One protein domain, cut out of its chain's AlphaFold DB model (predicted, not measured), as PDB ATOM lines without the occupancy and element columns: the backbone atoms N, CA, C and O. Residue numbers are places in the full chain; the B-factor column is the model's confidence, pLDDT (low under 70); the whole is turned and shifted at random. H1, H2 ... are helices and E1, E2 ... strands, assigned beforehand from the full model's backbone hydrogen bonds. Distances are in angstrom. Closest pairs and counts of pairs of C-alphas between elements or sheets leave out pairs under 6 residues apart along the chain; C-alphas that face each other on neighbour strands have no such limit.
ATOM      1  N   ILE A 143     207.593 210.038 320.105       92.62
ATOM      2  CA  ILE A 143     208.164 210.458 318.812       92.62
ATOM      3  C   ILE A 143     209.535 211.128 318.978       92.62
ATOM      4  O   ILE A 143     209.647 212.243 319.487       92.62
ATOM      5  N   GLN A 144     210.580 210.496 318.445       92.69
ATOM      6  CA  GLN A 144     211.893 211.110 318.238       92.69
ATOM      7  C   GLN A 144     211.912 211.850 316.895       92.69
ATOM      8  O   GLN A 144     212.004 211.236 315.832       92.69
ATOM      9  N   ARG A 145     211.808 213.178 316.916       89.75
ATOM     10  CA  ARG A 145     211.739 213.977 315.682       89.75
ATOM     11  C   ARG A 145     213.036 213.894 314.870       89.75
ATOM     12  O   ARG A 145     214.132 213.997 315.419       89.75
ATOM     13  N   ALA A 146     212.911 213.745 313.556       88.75
ATOM     14  CA  ALA A 146     214.037 213.828 312.636       88.75
ATOM     15  C   ALA A 146     214.556 215.282 312.543       88.75
ATOM     16  O   ALA A 146     213.752 216.221 312.595       88.75
ATOM     17  N   PRO A 147     215.877 215.502 312.379       86.31
ATOM     18  CA  PRO A 147     216.438 216.844 312.233       86.31
ATOM     19  C   PRO A 147     215.798 217.632 311.085       86.31
ATOM     20  O   PRO A 147     215.503 217.083 310.018       86.31
ATOM     21  N   VAL A 148     215.601 218.935 311.299       79.31
ATOM     22  CA  VAL A 148     214.910 219.799 310.334       79.31
ATOM     23  C   VAL A 148     215.662 219.830 309.002       79.31
ATOM     24  O   VAL A 148     216.872 220.035 308.964       79.31
ATOM     25  N   GLY A 149     214.935 219.634 307.901       78.12
ATOM     26  CA  GLY A 149     215.485 219.633 306.545       78.12
ATOM     27  C   GLY A 149     215.881 218.252 306.006       78.12
ATOM     28  O   GLY A 149     216.057 218.129 304.790       78.12
ATOM     29  N   MET A 150     215.958 217.219 306.854       83.75
ATOM     30  CA  MET A 150     216.195 215.830 306.435       83.75
ATOM     31  C   MET A 150     215.018 215.272 305.625       83.75
ATOM     32  O   MET A 150     213.862 215.597 305.900       83.75
ATOM     33  N   SER A 151     215.287 214.364 304.679       87.81
ATOM     34  CA  SER A 151     214.247 213.715 303.861       87.81
ATOM     35  C   SER A 151     213.166 213.063 304.722       87.81
ATOM     36  O   SER A 151     211.984 213.294 304.512       87.81
ATOM     37  N   ARG A 152     213.560 212.345 305.781       89.19
ATOM     38  CA  ARG A 152     212.615 211.663 306.678       89.19
ATOM     39  C   ARG A 152     211.641 212.624 307.375       89.19
ATOM     40  O   ARG A 152     210.478 212.290 307.540       89.19
ATOM     41  N   GLN A 153     212.075 213.847 307.691       87.88
ATOM     42  CA  GLN A 153     211.187 214.907 308.182       87.88
ATOM     43  C   GLN A 153     210.289 215.465 307.061       87.88
ATOM     44  O   GLN A 153     209.091 215.646 307.253       87.88
ATOM     45  N   LYS A 154     210.858 215.730 305.878       86.12
ATOM     46  CA  LYS A 154     210.145 216.295 304.715       86.12
ATOM     47  C   LYS A 154     209.057 215.370 304.159       86.12
ATOM     48  O   LYS A 154     208.052 215.858 303.651       86.12
ATOM     49  N   ASN A 155     209.248 214.058 304.262       89.12
ATOM     50  CA  ASN A 155     208.298 213.043 303.814       89.12
ATOM     51  C   ASN A 155     207.155 212.789 304.820       89.12
ATOM     52  O   ASN A 155     206.184 212.120 304.460       89.12
ATOM     53  N   ASN A 156     207.235 213.321 306.048       90.06
ATOM     54  CA  ASN A 156     206.215 213.124 307.076       90.06
ATOM     55  C   ASN A 156     204.956 213.963 306.804       90.06
ATOM     56  O   ASN A 156     204.990 215.191 306.862       90.06
ATOM     57  N   ASN A 157     203.827 213.289 306.579       89.00
ATOM     58  CA  ASN A 157     202.504 213.899 306.416       89.00
ATOM     59  C   ASN A 157     201.498 213.449 307.495       89.00
ATOM     60  O   ASN A 157     200.283 213.598 307.328       89.00
ATOM     61  N   THR A 158     202.010 212.935 308.622       89.81
ATOM     62  CA  THR A 158     201.214 212.521 309.787       89.81
ATOM     63  C   THR A 158     200.390 213.691 310.332       89.81
ATOM     64  O   THR A 158     200.902 214.790 310.578       89.81
ATOM     65  N   ARG A 159     199.081 213.478 310.503       89.00
ATOM     66  CA  ARG A 159     198.132 214.532 310.880       89.00
ATOM     67  C   ARG A 159     196.946 214.010 311.676       89.00
ATOM     68  O   ARG A 159     196.423 212.936 311.401       89.00
ATOM     69  N   ALA A 160     196.463 214.832 312.602       89.00
ATOM     70  CA  ALA A 160     195.181 214.604 313.254       89.00
ATOM     71  C   ALA A 160     194.010 215.006 312.339       89.00
ATOM     72  O   ALA A 160     194.088 215.979 311.582       89.00
ATOM     73  N   THR A 161     192.909 214.267 312.434       87.69
ATOM     74  CA  THR A 161     191.626 214.595 311.804       87.69
ATOM     75  C   THR A 161     190.799 215.534 312.681       87.69
ATOM     76  O   THR A 161     191.072 215.731 313.865       87.69
ATOM     77  N   LYS A 162     189.719 216.087 312.114       83.19
ATOM     78  CA  LYS A 162     188.731 216.877 312.872       83.19
ATOM     79  C   LYS A 162     187.999 216.060 313.947       83.19
ATOM     80  O   LYS A 162     187.479 216.653 314.884       83.19
ATOM     81  N   ASN A 163     187.973 214.733 313.810       82.62
ATOM     82  CA  ASN A 163     187.218 213.826 314.676       82.62
ATOM     83  C   ASN A 163     188.081 213.232 315.807       82.62
ATOM     84  O   ASN A 163     187.597 212.392 316.555       82.62
ATOM     85  N   GLY A 164     189.347 213.648 315.931       79.81
ATOM     86  CA  GLY A 164     190.281 213.184 316.963       79.81
ATOM     87  C   GLY A 164     191.260 212.108 316.492       79.81
ATOM     88  O   GLY A 164     192.411 212.150 316.912       79.81
ATOM     89  N   GLY A 165     190.849 211.227 315.575       87.12
ATOM     90  CA  GLY A 165     191.713 210.158 315.061       87.12
ATOM     91  C   GLY A 165     192.854 210.647 314.164       87.12
ATOM     92  O   GLY A 165     192.777 211.741 313.590       87.12
ATOM     93  N   ILE A 166     193.904 209.845 314.022       91.25
ATOM     94  CA  ILE A 166     195.170 210.163 313.356       91.25
ATOM     95  C   ILE A 166     195.305 209.440 312.009       91.25
ATOM     96  O   ILE A 166     195.012 208.253 311.868       91.25
ATOM     97  N   PHE A 167     195.817 210.172 311.018       92.00
ATOM     98  CA  PHE A 167     196.398 209.616 309.800       92.00
ATOM     99  C   PHE A 167     197.919 209.617 309.917       92.00
ATOM    100  O   PHE A 167     198.537 210.673 310.068       92.00
ATOM    101  N   TRP A 168     198.508 208.435 309.817       92.50
ATOM    102  CA  TRP A 168     199.933 208.169 309.893       92.50
ATOM    103  C   TRP A 168     200.592 208.151 308.516       92.50
ATOM    104  O   TRP A 168     200.024 207.701 307.521       92.50
ATOM    105  N   THR A 169     201.836 208.620 308.479       93.19
ATOM    106  CA  THR A 169     202.811 208.189 307.470       93.19
ATOM    107  C   THR A 169     203.424 206.871 307.948       93.19
ATOM    108  O   THR A 169     203.651 206.726 309.147       93.19
ATOM    109  N   VAL A 170     203.681 205.916 307.057       93.19
ATOM    110  CA  VAL A 170     204.301 204.622 307.388       93.19
ATOM    111  C   VAL A 170     205.349 204.294 306.329       93.19
ATOM    112  O   VAL A 170     205.089 204.398 305.134       93.19
ATOM    113  N   GLU A 171     206.549 203.919 306.752       93.06
ATOM    114  CA  GLU A 171     207.623 203.468 305.863       93.06
ATOM    115  C   GLU A 171     207.688 201.943 305.845       93.06
ATOM    116  O   GLU A 171     207.809 201.314 306.892       93.06
ATOM    117  N   TRP A 172     207.632 201.357 304.653       91.50
ATOM    118  CA  TRP A 172     207.682 199.915 304.441       91.50
ATOM    119  C   TRP A 172     209.061 199.503 303.932       91.50
ATOM    120  O   TRP A 172     209.591 200.098 302.987       91.50
ATOM    121  N   ALA A 173     209.642 198.467 304.530       90.88
ATOM    122  CA  ALA A 173     210.946 197.935 304.151       90.88
ATOM    123  C   ALA A 173     210.957 196.402 304.125       90.88
ATOM    124  O   ALA A 173     210.303 195.744 304.927       90.88
ATOM    125  N   THR A 174     211.763 195.832 303.239       88.75
ATOM    126  CA  THR A 174     212.196 194.431 303.290       88.75
ATOM    127  C   THR A 174     213.602 194.384 303.897       88.75
ATOM    128  O   THR A 174     214.284 195.404 304.024       88.75
ATOM    129  N   THR A 175     214.069 193.192 304.251       81.38
ATOM    130  CA  THR A 175     215.450 192.920 304.687       81.38
ATOM    131  C   THR A 175     216.510 193.483 303.726       81.38
ATOM    132  O   THR A 175     217.515 194.028 304.178       81.38
ATOM    133  N   GLU A 176     216.257 193.414 302.415       80.56
ATOM    134  CA  GLU A 176     217.182 193.829 301.349       80.56
ATOM    135  C   GLU A 176     217.039 195.299 300.911       80.56
ATOM    136  O   GLU A 176     218.015 195.917 300.485       80.56
ATOM    137  N   LYS A 177     215.829 195.877 300.973       79.56
ATOM    138  CA  LYS A 177     215.524 197.180 300.356       79.56
ATOM    139  C   LYS A 177     214.339 197.881 301.029       79.56
ATOM    140  O   LYS A 177     213.349 197.242 301.369       79.56
ATOM    141  N   ALA A 178     214.394 199.210 301.137       79.38
ATOM    142  CA  ALA A 178     213.210 200.023 301.422       79.38
ATOM    143  C   ALA A 178     212.214 199.947 300.246       79.38
ATOM    144  O   ALA A 178     212.601 200.125 299.088       79.38
ATOM    145  N   ILE A 179     210.945 199.676 300.548       80.62
ATOM    146  CA  ILE A 179     209.874 199.490 299.559       80.62
ATOM    147  C   ILE A 179     209.298 200.857 299.180       80.62
ATOM    148  O   ILE A 179     209.280 201.218 298.006       80.62
ATOM    149  N   GLY A 180     208.896 201.648 300.180       85.88
ATOM    150  CA  GLY A 180     208.324 202.975 299.970       85.88
ATOM    151  C   GLY A 180     207.817 203.629 301.255       85.88
ATOM    152  O   GLY A 180     207.811 203.019 302.323       85.88
ATOM    153  N   VAL A 181     207.384 204.885 301.143       87.44
ATOM    154  CA  VAL A 181     206.730 205.629 302.228       87.44
ATOM    155  C   VAL A 181     205.273 205.854 301.845       87.44
ATOM    156  O   VAL A 181     204.984 206.604 300.913       87.44
ATOM    157  N   GLN A 182     204.369 205.214 302.576       85.81
ATOM    158  CA  GLN A 182     202.932 205.375 302.437       85.81
ATOM    159  C   GLN A 182     202.441 206.534 303.308       85.81
ATOM    160  O   GLN A 182     202.944 206.783 304.404       85.81
ATOM    161  N   GLN A 183     201.443 207.253 302.809       86.69
ATOM    162  CA  GLN A 183     200.772 208.336 303.522       86.69
ATOM    163  C   GLN A 183     199.321 207.932 303.805       86.69
ATOM    164  O   GLN A 183     198.803 206.991 303.208       86.69
ATOM    165  N   ASP A 184     198.674 208.656 304.713       85.62
ATOM    166  CA  ASP A 184     197.238 208.559 304.991       85.62
ATOM    167  C   ASP A 184     196.753 207.197 305.533       85.62
ATOM    168  O   ASP A 184     195.593 206.827 305.363       85.62
ATOM    169  N   CYS A 185     197.611 206.474 306.264       86.75
ATOM    170  CA  CYS A 185     197.234 205.247 306.976       86.75
ATOM    171  C   CYS A 185     196.414 205.597 308.236       86.75
ATOM    172  O   CYS A 185     196.953 206.260 309.124       86.75
ATOM    173  N   PRO A 186     195.130 205.219 308.361       86.81
ATOM    174  CA  PRO A 186     194.344 205.533 309.552       86.81
ATOM    175  C   PRO A 186     194.804 204.699 310.756       86.81
ATOM    176  O   PRO A 186     195.138 203.528 310.619       86.81
ATOM    177  N   GLU A 187     194.757 205.273 311.956       84.38
ATOM    178  CA  GLU A 187     195.150 204.604 313.213       84.38
ATOM    179  C   GLU A 187     194.487 203.226 313.444       84.38
ATOM    180  O   GLU A 187     195.119 202.300 313.950       84.38
ATOM    181  N   ALA A 188     193.240 203.075 312.987       80.94
ATOM    182  CA  ALA A 188     192.434 201.865 313.124       80.94
ATOM    183  C   ALA A 188     192.607 200.847 311.978       80.94
ATOM    184  O   ALA A 188     191.971 199.795 312.012       80.94
ATOM    185  N   SER A 189     193.428 201.116 310.950       80.56
ATOM    186  CA  SER A 189     193.793 200.043 310.011       80.56
ATOM    187  C   SER A 189     194.665 199.010 310.721       80.56
ATOM    188  O   SER A 189     195.514 199.386 311.532       80.56
ATOM    189  N   SER A 190     194.498 197.730 310.375       78.75
ATOM    190  CA  SER A 190     195.484 196.703 310.732       78.75
ATOM    191  C   SER A 190     196.877 197.147 310.278       78.75
ATOM    192  O   SER A 190     197.029 197.739 309.207       78.75
ATOM    193  N   ALA A 191     197.894 196.819 311.072       73.12
ATOM    194  CA  ALA A 191     199.291 197.116 310.774       73.12
ATOM    195  C   ALA A 191     199.847 196.377 309.534       73.12
ATOM    196  O   ALA A 191     201.029 196.525 309.239       73.12
ATOM    197  N   THR A 192     199.033 195.601 308.805       68.62
ATOM    198  CA  THR A 192     199.409 194.875 307.572       68.62
ATOM    199  C   THR A 192     198.542 195.239 306.367       68.62
ATOM    200  O   THR A 192     199.028 195.243 305.235       68.62
ATOM    201  N   GLY A 193     197.273 195.595 306.602       63.53
ATOM    202  CA  GLY A 193     196.290 195.901 305.559       63.53
ATOM    203  C   GLY A 193     196.762 196.896 304.484       63.53
ATOM    204  O   GLY A 193     196.537 196.626 303.304       63.53
ATOM    205  N   PRO A 194     197.453 198.006 304.826       62.72
ATOM    206  CA  PRO A 194     197.936 198.960 303.830       62.72
ATOM    207  C   PRO A 194     198.989 198.382 302.867       62.72
ATOM    208  O   PRO A 194     199.011 198.773 301.702       62.72
ATOM    209  N   PHE A 195     199.810 197.425 303.317       64.12
ATOM    210  CA  PHE A 195     200.854 196.780 302.511       64.12
ATOM    211  C   PHE A 195     200.294 195.713 301.559       64.12
ATOM    212  O   PHE A 195     200.698 195.632 300.399       64.12
ATOM    213  N   GLU A 196     199.311 194.928 302.010       60.03
ATOM    214  CA  GLU A 196     198.637 193.951 301.145       60.03
ATOM    215  C   GLU A 196     197.927 194.592 299.946       60.03
ATOM    216  O   GLU A 196     197.818 193.966 298.890       60.03
ATOM    217  N   ILE A 197     197.421 195.817 300.102       57.88
ATOM    218  CA  ILE A 197     196.750 196.554 299.025       57.88
ATOM    219  C   ILE A 197     197.747 196.891 297.905       57.88
ATOM    220  O   ILE A 197     197.430 196.688 296.733       57.88
ATOM    221  N   ASP A 198     198.957 197.332 298.257       58.44
ATOM    222  CA  ASP A 198     199.969 197.801 297.297       58.44
ATOM    223  C   ASP A 198     200.676 196.647 296.552       58.44
ATOM    224  O   ASP A 198     201.030 196.754 295.375       58.44
ATOM    225  N   LEU A 199     200.788 195.476 297.192       57.31
ATOM    226  CA  LEU A 199     201.175 194.223 296.526       57.31
ATOM    227  C   LEU A 199     200.158 193.789 295.455       57.31
ATOM    228  O   LEU A 199     200.532 193.294 294.390       57.31
ATOM    229  N   LYS A 200     198.859 193.968 295.720       49.97
ATOM    230  CA  LYS A 200     197.792 193.547 294.800       49.97
ATOM    231  C   LYS A 200     197.731 194.463 293.569       49.97
ATOM    232  O   LYS A 200     197.699 193.953 292.450       49.97
ATOM    233  N   HIS A 269     202.926 186.752 305.541       84.00
ATOM    234  CA  HIS A 269     204.120 187.552 305.842       84.00
ATOM    235  C   HIS A 269     204.246 187.882 307.338       84.00
ATOM    236  O   HIS A 269     203.243 188.072 308.028       84.00
ATOM    237  N   GLN A 270     205.484 187.998 307.828       88.69
ATOM    238  CA  GLN A 270     205.757 188.433 309.200       88.69
ATOM    239  C   GLN A 270     206.152 189.912 309.227       88.69
ATOM    240  O   GLN A 270     206.942 190.366 308.399       88.69
ATOM    241  N   PHE A 271     205.609 190.653 310.192       91.06
ATOM    242  CA  PHE A 271     205.743 192.104 310.293       91.06
ATOM    243  C   PHE A 271     206.499 192.493 311.563       91.06
ATOM    244  O   PHE A 271     206.309 191.889 312.619       91.06
ATOM    245  N   PHE A 272     207.350 193.513 311.466       93.31
ATOM    246  CA  PHE A 272     208.177 193.983 312.573       93.31
ATOM    247  C   PHE A 272     208.303 195.508 312.584       93.31
ATOM    248  O   PHE A 272     208.619 196.104 311.560       93.31
ATOM    249  N   LEU A 273     208.153 196.151 313.740       94.88
ATOM    250  CA  LEU A 273     208.442 197.577 313.911       94.88
ATOM    251  C   LEU A 273     209.938 197.791 314.193       94.88
ATOM    252  O   LEU A 273     210.533 197.077 315.002       94.88
ATOM    253  N   LEU A 274     210.551 198.788 313.552       94.88
ATOM    254  CA  LEU A 274     211.923 199.209 313.842       94.88
ATOM    255  C   LEU A 274     211.989 200.038 315.133       94.88
ATOM    256  O   LEU A 274     211.379 201.105 315.215       94.88
ATOM    257  N   ARG A 275     212.819 199.617 316.093       94.12
ATOM    258  CA  ARG A 275     213.160 200.430 317.267       94.12
ATOM    259  C   ARG A 275     214.300 201.410 316.929       94.12
ATOM    260  O   ARG A 275     215.375 200.962 316.525       94.12
ATOM    261  N   PRO A 276     214.114 202.731 317.095       92.38
ATOM    262  CA  PRO A 276     215.140 203.731 316.812       92.38
ATOM    263  C   PRO A 276     216.153 203.879 317.960       92.38
ATOM    264  O   PRO A 276     215.925 203.423 319.079       92.38
ATOM    265  N   ALA A 277     217.254 204.587 317.678       87.12
ATOM    266  CA  ALA A 277     218.248 205.044 318.660       87.12
ATOM    267  C   ALA A 277     218.836 203.942 319.573       87.12
ATOM    268  O   ALA A 277     219.108 204.169 320.752       87.12
ATOM    269  N   THR A 278     219.046 202.744 319.029       88.62
ATOM    270  CA  THR A 278     219.689 201.630 319.736       88.62
ATOM    271  C   THR A 278     221.211 201.681 319.611       88.62
ATOM    272  O   THR A 278     221.729 202.091 318.578       88.62
ATOM    273  N   ILE A 279     221.932 201.226 320.641       87.31
ATOM    274  CA  ILE A 279     223.411 201.222 320.659       87.31
ATOM    275  C   ILE A 279     224.038 200.036 319.906       87.31
ATOM    276  O   ILE A 279     225.251 199.991 319.726       87.31
ATOM    277  N   SER A 280     223.219 199.065 319.492       86.88
ATOM    278  CA  SER A 280     223.662 197.904 318.716       86.88
ATOM    279  C   SER A 280     224.008 198.298 317.280       86.88
ATOM    280  O   SER A 280     223.349 199.155 316.690       86.88
ATOM    281  N   SER A 281     224.995 197.623 316.690       86.94
ATOM    282  CA  SER A 281     225.248 197.672 315.244       86.94
ATOM    283  C   SER A 281     224.131 197.008 314.428       86.94
ATOM    284  O   SER A 281     223.947 197.348 313.260       86.94
ATOM    285  N   SER A 282     223.378 196.087 315.038       90.69
ATOM    286  CA  SER A 282     222.231 195.416 314.425       90.69
ATOM    287  C   SER A 282     220.939 196.205 314.640       90.69
ATOM    288  O   SER A 282     220.671 196.702 315.736       90.69
ATOM    289  N   ARG A 283     220.089 196.266 313.611       91.81
ATOM    290  CA  ARG A 283     218.759 196.886 313.686       91.81
ATOM    291  C   ARG A 283     217.861 196.085 314.625       91.81
ATOM    292  O   ARG A 283     217.661 194.887 314.425       91.81
ATOM    293  N   VAL A 284     217.304 196.759 315.625       94.44
ATOM    294  CA  VAL A 284     216.441 196.140 316.633       94.44
ATOM    295  C   VAL A 284     214.988 196.164 316.165       94.44
ATOM    296  O   VAL A 284     214.448 197.224 315.845       94.44
ATOM    297  N   LEU A 285     214.363 194.990 316.126       94.31
ATOM    298  CA  LEU A 285     213.022 194.760 315.599       94.31
ATOM    299  C   LEU A 285     212.055 194.246 316.672       94.31
ATOM    300  O   LEU A 285     212.411 193.425 317.519       94.31
ATOM    301  N   ILE A 286     210.808 194.701 316.590       94.06
ATOM    302  CA  ILE A 286     209.716 194.365 317.507       94.06
ATOM    303  C   ILE A 286     208.660 193.590 316.707       94.06
ATOM    304  O   ILE A 286     208.111 194.163 315.766       94.06
ATOM    305  N   PRO A 287     208.377 192.310 317.010       92.44
ATOM    306  CA  PRO A 287     207.365 191.540 316.288       92.44
ATOM    307  C   PRO A 287     205.979 192.179 316.404       92.44
ATOM    308  O   PRO A 287     205.498 192.417 317.511       92.44
ATOM    309  N   LEU A 288     205.328 192.415 315.266       91.62
ATOM    310  CA  LEU A 288     203.949 192.890 315.198       91.62
ATOM    311  C   LEU A 288     202.995 191.722 314.951       91.62
ATOM    312  O   LEU A 288     203.344 190.726 314.312       91.62
ATOM    313  N   ARG A 289     201.759 191.860 315.436       87.75
ATOM    314  CA  ARG A 289     200.673 190.941 315.087       87.75
ATOM    315  C   ARG A 289     199.980 191.428 313.819       87.75
ATOM    316  O   ARG A 289     199.772 192.626 313.663       87.75
ATOM    317  N   ALA A 290     199.571 190.509 312.947       81.12
ATOM    318  CA  ALA A 290     198.916 190.881 311.691       81.12
ATOM    319  C   ALA A 290     197.472 191.405 311.870       81.12
ATOM    320  O   ALA A 290     196.963 192.150 311.031       81.12
ATOM    321  N   ASP A 291     196.818 191.017 312.965       84.62
ATOM    322  CA  ASP A 291     195.450 191.403 313.320       84.62
ATOM    323  C   ASP A 291     195.362 192.702 314.137       84.62
ATOM    324  O   ASP A 291     194.292 193.303 314.191       84.62
ATOM    325  N   ALA A 292     196.467 193.149 314.742       87.81
ATOM    326  CA  ALA A 292     196.500 194.359 315.556       87.81
ATOM    327  C   ALA A 292     196.357 195.628 314.703       87.81
ATOM    328  O   ALA A 292     196.879 195.728 313.587       87.81
ATOM    329  N   THR A 293     195.683 196.630 315.262       91.88
ATOM    330  CA  THR A 293     195.626 197.980 314.693       91.88
ATOM    331  C   THR A 293     196.994 198.656 314.730       91.88
ATOM    332  O   THR A 293     197.890 198.282 315.497       91.88
ATOM    333  N   LEU A 294     197.166 199.695 313.911       90.94
ATOM    334  CA  LEU A 294     198.360 200.530 313.957       90.94
ATOM    335  C   LEU A 294     198.496 201.237 315.318       90.94
ATOM    336  O   LEU A 294     199.612 201.374 315.804       90.94
ATOM    337  N   THR A 295     197.393 201.620 315.974       92.62
ATOM    338  CA  THR A 295     197.407 202.152 317.350       92.62
ATOM    339  C   THR A 295     198.036 201.174 318.342       92.62
ATOM    340  O   THR A 295     199.049 201.508 318.952       92.62
ATOM    341  N   GLU A 296     197.493 199.960 318.459       92.31
ATOM    342  CA  GLU A 296     197.982 198.920 319.386       92.31
ATOM    343  C   GLU A 296     199.430 198.509 319.073       92.31
ATOM    344  O   GLU A 296     200.216 198.212 319.968       92.31
ATOM    345  N   SER A 297     199.812 198.531 317.791       93.12
ATOM    346  CA  SER A 297     201.170 198.206 317.331       93.12
ATOM    347  C   SER A 297     202.222 199.264 317.692       93.12
ATOM    348  O   SER A 297     203.418 198.970 317.668       93.12
ATOM    349  N   LEU A 298     201.798 200.497 317.991       94.12
ATOM    350  CA  LEU A 298     202.668 201.620 318.353       94.12
ATOM    351  C   LEU A 298     202.554 202.016 319.833       94.12
ATOM    352  O   LEU A 298     203.370 202.809 320.307       94.12
ATOM    353  N   GLU A 299     201.573 201.485 320.562       94.50
ATOM    354  CA  GLU A 299     201.321 201.799 321.968       94.50
ATOM    355  C   GLU A 299     202.546 201.487 322.845       94.50
ATOM    356  O   GLU A 299     203.148 200.414 322.769       94.50
ATOM    357  N   GLY A 300     202.966 202.467 323.650       92.56
ATOM    358  CA  GLY A 300     204.176 202.370 324.476       92.56
ATOM    359  C   GLY A 300     205.507 202.341 323.705       92.56
ATOM    360  O   GLY A 300     206.567 202.241 324.329       92.56
ATOM    361  N   GLN A 301     205.493 202.432 322.370       93.75
ATOM    362  CA  GLN A 301     206.699 202.344 321.548       93.75
ATOM    363  C   GLN A 301     207.353 203.700 321.285       93.75
ATOM    364  O   GLN A 301     206.730 204.763 321.304       93.75
ATOM    365  N   THR A 302     208.657 203.650 321.000       94.31
ATOM    366  CA  THR A 302     209.403 204.807 320.497       94.31
ATOM    367  C   THR A 302     209.552 204.708 318.988       94.31
ATOM    368  O   THR A 302     210.053 203.714 318.470       94.31
ATOM    369  N   VAL A 303     209.167 205.768 318.289       94.56
ATOM    370  CA  VAL A 303     209.207 205.886 316.834       94.56
ATOM    371  C   VAL A 303     210.019 207.120 316.476       94.56
ATOM    372  O   VAL A 303     209.790 208.202 317.006       94.56
ATOM    373  N   GLN A 304     210.964 207.000 315.547       94.31
ATOM    374  CA  GLN A 304     211.590 208.184 314.969       94.31
ATOM    375  C   GLN A 304     210.627 208.758 313.925       94.31
ATOM    376  O   GLN A 304     210.292 208.014 313.020       94.31
ATOM    377  N   GLU A 305     210.228 210.031 313.991       92.94
ATOM    378  CA  GLU A 305     209.375 210.802 313.045       92.94
ATOM    379  C   GLU A 305     208.022 210.178 312.591       92.94
ATOM    380  O   GLU A 305     206.972 210.783 312.806       92.94
ATOM    381  N   TYR A 306     208.048 208.999 311.965       94.06
ATOM    382  CA  TYR A 306     206.933 208.120 311.590       94.06
ATOM    383  C   TYR A 306     207.376 206.638 311.671       94.06
ATOM    384  O   TYR A 306     208.577 206.364 311.577       94.06
ATOM    385  N   PRO A 307     206.471 205.661 311.867       94.88
ATOM    386  CA  PRO A 307     206.848 204.251 312.003       94.88
ATOM    387  C   PRO A 307     207.484 203.669 310.733       94.88
ATOM    388  O   PRO A 307     207.058 203.963 309.615       94.88
ATOM    389  N   THR A 308     208.482 202.803 310.928       94.62
ATOM    390  CA  THR A 308     209.118 202.008 309.867       94.62
ATOM    391  C   THR A 308     208.846 200.531 310.144       94.62
ATOM    392  O   THR A 308     209.306 200.005 311.160       94.62
ATOM    393  N   ILE A 309     208.095 199.876 309.260       93.69
ATOM    394  CA  ILE A 309     207.680 198.475 309.370       93.69
ATOM    395  C   ILE A 309     208.478 197.630 308.375       93.69
ATOM    396  O   ILE A 309     208.469 197.870 307.166       93.69
ATOM    397  N   TYR A 310     209.165 196.620 308.901       91.94
ATOM    398  CA  TYR A 310     209.828 195.580 308.134       91.94
ATOM    399  C   TYR A 310     208.874 194.424 307.850       91.94
ATOM    400  O   TYR A 310     208.212 193.921 308.759       91.94
ATOM    401  N   VAL A 311     208.863 193.971 306.601       90.25
ATOM    402  CA  VAL A 311     208.156 192.774 306.151       90.25
ATOM    403  C   VAL A 311     209.177 191.683 305.845       90.25
ATOM    404  O   VAL A 311     210.162 191.917 305.142       90.25
ATOM    405  N   MET A 312     208.944 190.483 306.372       87.56
ATOM    406  CA  MET A 312     209.750 189.292 306.102       87.56
ATOM    407  C   MET A 312     208.918 188.199 305.426       87.56
ATOM    408  O   MET A 312     207.695 188.105 305.585       87.56
ATOM    409  N   SER A 313     209.602 187.366 304.646       83.31
ATOM    410  CA  SER A 313     209.006 186.219 303.964       83.31
ATOM    411  C   SER A 313     208.538 185.159 304.974       83.31
ATOM    412  O   SER A 313     209.271 184.880 305.921       83.31
ATOM    413  N   PRO A 314     207.378 184.503 304.754       75.56
ATOM    414  CA  PRO A 314     206.811 183.512 305.682       75.56
ATOM    415  C   PRO A 314     207.738 182.325 305.990       75.56
ATOM    416  O   PRO A 314     207.606 181.691 307.030       75.56
ATOM    417  N   ASN A 315     208.678 182.025 305.092       69.00
ATOM    418  CA  ASN A 315     209.557 180.856 305.173       69.00
ATOM    419  C   ASN A 315     210.885 181.141 305.908       69.00
ATOM    420  O   ASN A 315     211.794 180.315 305.862       69.00
ATOM    421  N   GLN A 316     211.048 182.323 306.513       70.19
ATOM    422  CA  GLN A 316     212.309 182.759 307.111       70.19
ATOM    423  C   GLN A 316     212.233 182.711 308.647       70.19
ATOM    424  O   GLN A 316     211.944 183.708 309.298       70.19
ATOM    425  N   GLU A 317     212.507 181.542 309.237       67.06
ATOM    426  CA  GLU A 317     212.397 181.325 310.695       67.06
ATOM    427  C   GLU A 317     213.389 182.155 311.533       67.06
ATOM    428  O   GLU A 317     213.128 182.449 312.700       67.06
ATOM    429  N   ASN A 318     214.525 182.543 310.946       76.56
ATOM    430  CA  ASN A 318     215.573 183.325 311.603       76.56
ATOM    431  C   ASN A 318     215.686 184.723 310.985       76.56
ATOM    432  O   ASN A 318     215.543 184.893 309.773       76.56
ATOM    433  N   LEU A 319     215.996 185.730 311.806       82.88
ATOM    434  CA  LEU A 319     216.291 187.077 311.315       82.88
ATOM    435  C   LEU A 319     217.627 187.078 310.539       82.88
ATOM    436  O   LEU A 319     218.530 186.321 310.906       82.88
ATOM    437  N   PRO A 320     217.790 187.912 309.491       84.25
ATOM    438  CA  PRO A 320     219.044 187.983 308.747       84.25
ATOM    439  C   PRO A 320     220.166 188.620 309.573       84.25
ATOM    440  O   PRO A 320     219.923 189.319 310.559       84.25
ATOM    441  N   GLU A 321     221.401 188.452 309.105       82.88
ATOM    442  CA  GLU A 321     222.561 189.146 309.662       82.88
ATOM    443  C   GLU A 321     222.341 190.673 309.682       82.88
ATOM    444  O   GLU A 321     221.804 191.261 308.742       82.88
ATOM    445  N   GLY A 322     222.719 191.319 310.789       86.50
ATOM    446  CA  GLY A 322     222.477 192.749 311.013       86.50
ATOM    447  C   GLY A 322     221.082 193.108 311.546       86.50
ATOM    448  O   GLY A 322     220.804 194.294 311.730       86.50
ATOM    449  N   PHE A 323     220.223 192.131 311.855       89.94
ATOM    450  CA  PHE A 323     218.956 192.336 312.568       89.94
ATOM    451  C   PHE A 323     218.920 191.545 313.886       89.94
ATOM    452  O   PHE A 323     219.525 190.484 314.008       89.94
ATOM    453  N   MET A 324     218.208 192.057 314.893       92.38
ATOM    454  CA  MET A 324     217.998 191.378 316.178       92.38
ATOM    455  C   MET A 324     216.629 191.725 316.771       92.38
ATOM    456  O   MET A 324     216.076 192.779 316.466       92.38
ATOM    457  N   LEU A 325     216.080 190.874 317.641       93.38
ATOM    458  CA  LEU A 325     214.809 191.164 318.311       93.38
ATOM    459  C   LEU A 325     215.009 192.055 319.542       93.38
ATOM    460  O   LEU A 325     216.013 191.959 320.249       93.38
ATOM    461  N   GLU A 326     214.009 192.883 319.846       92.88
ATOM    462  CA  GLU A 326     214.015 193.773 321.015       92.88
ATOM    463  C   GLU A 326     214.254 193.023 322.329       92.88
ATOM    464  O   GLU A 326     215.071 193.459 323.137       92.88
ATOM    465  N   LYS A 327     213.608 191.867 322.521       91.12
ATOM    466  CA  LYS A 327     213.787 191.024 323.714       91.12
ATOM    467  C   LYS A 327     215.265 190.664 323.957       91.12
ATOM    468  O   LYS A 327     215.723 190.685 325.097       91.12
ATOM    469  N   ASP A 328     216.013 190.401 322.884       90.38
ATOM    470  CA  ASP A 328     217.411 189.967 322.939       90.38
ATOM    471  C   ASP A 328     218.338 191.176 323.162       90.38
ATOM    472  O   ASP A 328     219.306 191.087 323.914       90.38
ATOM    473  N   TYR A 329     217.985 192.340 322.598       92.50
ATOM    474  CA  TYR A 329     218.652 193.625 322.848       92.50
ATOM    475  C   TYR A 329     218.463 194.127 324.292       92.50
ATOM    476  O   TYR A 329     219.400 194.621 324.921       92.50
ATOM    477  N   ILE A 330     217.262 193.981 324.860       91.56
ATOM    478  CA  ILE A 330     217.005 194.301 326.271       91.56
ATOM    479  C   ILE A 330     217.784 193.332 327.173       91.56
ATOM    480  O   ILE A 330     218.424 193.762 328.133       91.56
ATOM    481  N   ALA A 331     217.804 192.036 326.849       91.38
ATOM    482  CA  ALA A 331     218.581 191.053 327.601       91.38
ATOM    483  C   ALA A 331     220.096 191.342 327.573       91.38
ATOM    484  O   ALA A 331     220.744 191.264 328.622       91.38
ATOM    485  N   SER A 332     220.659 191.716 326.415       88.56
ATOM    486  CA  SER A 332     222.084 192.047 326.299       88.56
ATOM    487  C   SER A 332     222.439 193.313 327.079       88.56
ATOM    488  O   SER A 332     223.324 193.264 327.932       88.56
ATOM    489  N   THR A 333     221.702 194.409 326.880       87.62
ATOM    490  CA  THR A 333     221.957 195.692 327.565       87.62
ATOM    491  C   THR A 333     221.820 195.591 329.088       87.62
ATOM    492  O   THR A 333     222.660 196.112 329.821       87.62
ATOM    493  N   VAL A 334     220.830 194.849 329.601       89.38
ATOM    494  CA  VAL A 334     220.694 194.587 331.046       89.38
ATOM    495  C   VAL A 334     221.871 193.764 331.587       89.38
ATOM    496  O   VAL A 334     222.324 194.004 332.708       89.38
ATOM    497  N   ASN A 335     222.383 192.797 330.823       87.94
ATOM    498  CA  ASN A 335     223.538 191.997 331.231       87.94
ATOM    499  C   ASN A 335     224.849 192.806 331.207       87.94
ATOM    500  O   ASN A 335     225.664 192.674 332.122       87.94
ATOM    501  N   GLU A 336     225.036 193.674 330.212       86.06
ATOM    502  CA  GLU A 336     226.182 194.587 330.143       86.06
ATOM    503  C   GLU A 336     226.171 195.599 331.291       86.06
ATOM    504  O   GLU A 336     227.177 195.719 331.990       86.06
ATOM    505  N   ASN A 337     225.029 196.228 331.584       85.00
ATOM    506  CA  ASN A 337     224.902 197.143 332.723       85.00
ATOM    507  C   ASN A 337     225.232 196.443 334.054       85.00
ATOM    508  O   ASN A 337     226.055 196.939 334.819       85.00
ATOM    509  N   LYS A 338     224.713 195.227 334.288       88.31
ATOM    510  CA  LYS A 338     225.066 194.412 335.471       88.31
ATOM    511  C   LYS A 338     226.555 194.060 335.537       88.31
ATOM    512  O   LYS A 338     227.107 193.923 336.630       88.31
ATOM    513  N   LYS A 339     227.223 193.878 334.393       86.94
ATOM    514  CA  LYS A 339     228.674 193.646 334.330       86.94
ATOM    515  C   LYS A 339     229.445 194.914 334.711       86.94
ATOM    516  O   LYS A 339     230.375 194.816 335.509       86.94
ATOM    517  N   VAL A 340     229.025 196.076 334.205       83.81
ATOM    518  CA  VAL A 340     229.609 197.387 334.536       83.81
ATOM    519  C   VAL A 340     229.438 197.710 336.023       83.81
ATOM    520  O   VAL A 340     230.424 198.019 336.688       83.81
ATOM    521  N   GLU A 341     228.237 197.543 336.584       82.50
ATOM    522  CA  GLU A 341     227.968 197.737 338.020       82.50
ATOM    523  C   GLU A 341     228.842 196.836 338.902       82.50
ATOM    524  O   GLU A 341     229.416 197.293 339.890       82.50
ATOM    525  N   ARG A 342     229.014 195.559 338.527       81.38
ATOM    526  CA  ARG A 342     229.925 194.642 339.232       81.38
ATOM    527  C   ARG A 342     231.374 195.119 339.182       81.38
ATOM    528  O   ARG A 342     232.052 195.054 340.200       81.38
ATOM    529  N   THR A 343     231.850 195.615 338.038       76.75
ATOM    530  CA  THR A 343     233.215 196.163 337.935       76.75
ATOM    531  C   THR A 343     233.387 197.478 338.696       76.75
ATOM    532  O   THR A 343     234.442 197.687 339.285       76.75
TER     533      THR A 343
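What this domain is: This is residues 143 to 200 and 269 to 343 of the 380 residues of the protein "HIT-type domain-containing protein" of Acidomyces richmondensis BFW (UniProt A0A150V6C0). One strongly twisted sheet of six strands makes the body, and the helix H4 runs out from the edge strand E7 as a long arm, its residues 334 to 343 sticking out free. Near the other edge the short helix H2 lies over E1, while H3 sits beside the strands and H1 belongs to the stretch before E1. The printed part has 133 residues, with four named helices and seven named strands in the order H1, E1, E2, H2, E3, E4, H3, E5, E6, E7, H4, and its class is mixed, helices and strands. The sheet is mixed, in the order E2, E1, E6, E3, E4, E7. The whole is compact, with a radius of gyration of the C-alphas of 16.1 A and spans of 55 by 37 by 26 A.

Where its parts are: H1 holds residues 151 to 154, with C-alpha 151 at (214.247, 213.715, 303.861). E1, residues 166 to 174, is 25.3 A long, and E2, residues 178 to 186, is 21.3 A long and bends by 65 degrees at residue 183. H2 is residues 193 to 200, 11.1 A. After the cut come E3, residues 270 to 275, 16.2 A, and E4, residues 283 to 288, 15.4 A. H3 is residues 294 to 298, E5 302 to 304, E6 308 to 312, 13.3 A, and E7 323 to 325. H4, residues 326 to 343, is 25.7 A long and ends with C-alpha 343 at (233.215, 196.163, 337.935).

How they stand to each other: From edge to edge the strands' lines turn by 139 degrees. E2 and E1, a hairpin, are antiparallel at 161 degrees, with N 170 and O 182 at 2.9 A. E1 and E6 are parallel at 42 degrees, with N 309 and O 171 at 2.8 A. E6 and E3 are antiparallel, with N 310 and O 272 at 2.8 A. E3 and E4, a hairpin, are antiparallel, with N 273 and O 286 at 2.8 A. E4 and E7 are parallel, with N 285 and O 324 at 2.8 A. H2 is on the sheet at a height over the sheet of 9.5 A, over E1 and slantwise to the strands, at 47 degrees to E1 on the local plane; the closest C-alphas of E1 and H2 are those of Trp 172 and Phe 195, 7.8 A apart. H3 is at the sheet's level, 2.4 A. H4 only grazes the sheet with residues 326 to 330; its closest C-alphas to E4 are those of Glu 326 and Val 284, 5.5 A. E5 pairs with no named strand, but residues 143 to 144 pair in parallel with its residues 303 to 304. H1 is not on the sheet. Every O i to N i+4 pair is within hydrogen-bond range in H3 and H4, 3 of 4 are in H2, and H1 is too short for such a pair.

The domain as a whole: The two farthest C-alphas, of Lys 200 and Thr 343, are 55.9 A apart. Residues 201 to 268 are not printed, and C-alphas 200 and 269 are 14.1 A apart across this cut. The link from H1 to E1 is long. The mean pLDDT of the printed part is 85.9; residues 192 to 200, 315 and 317 are under 70.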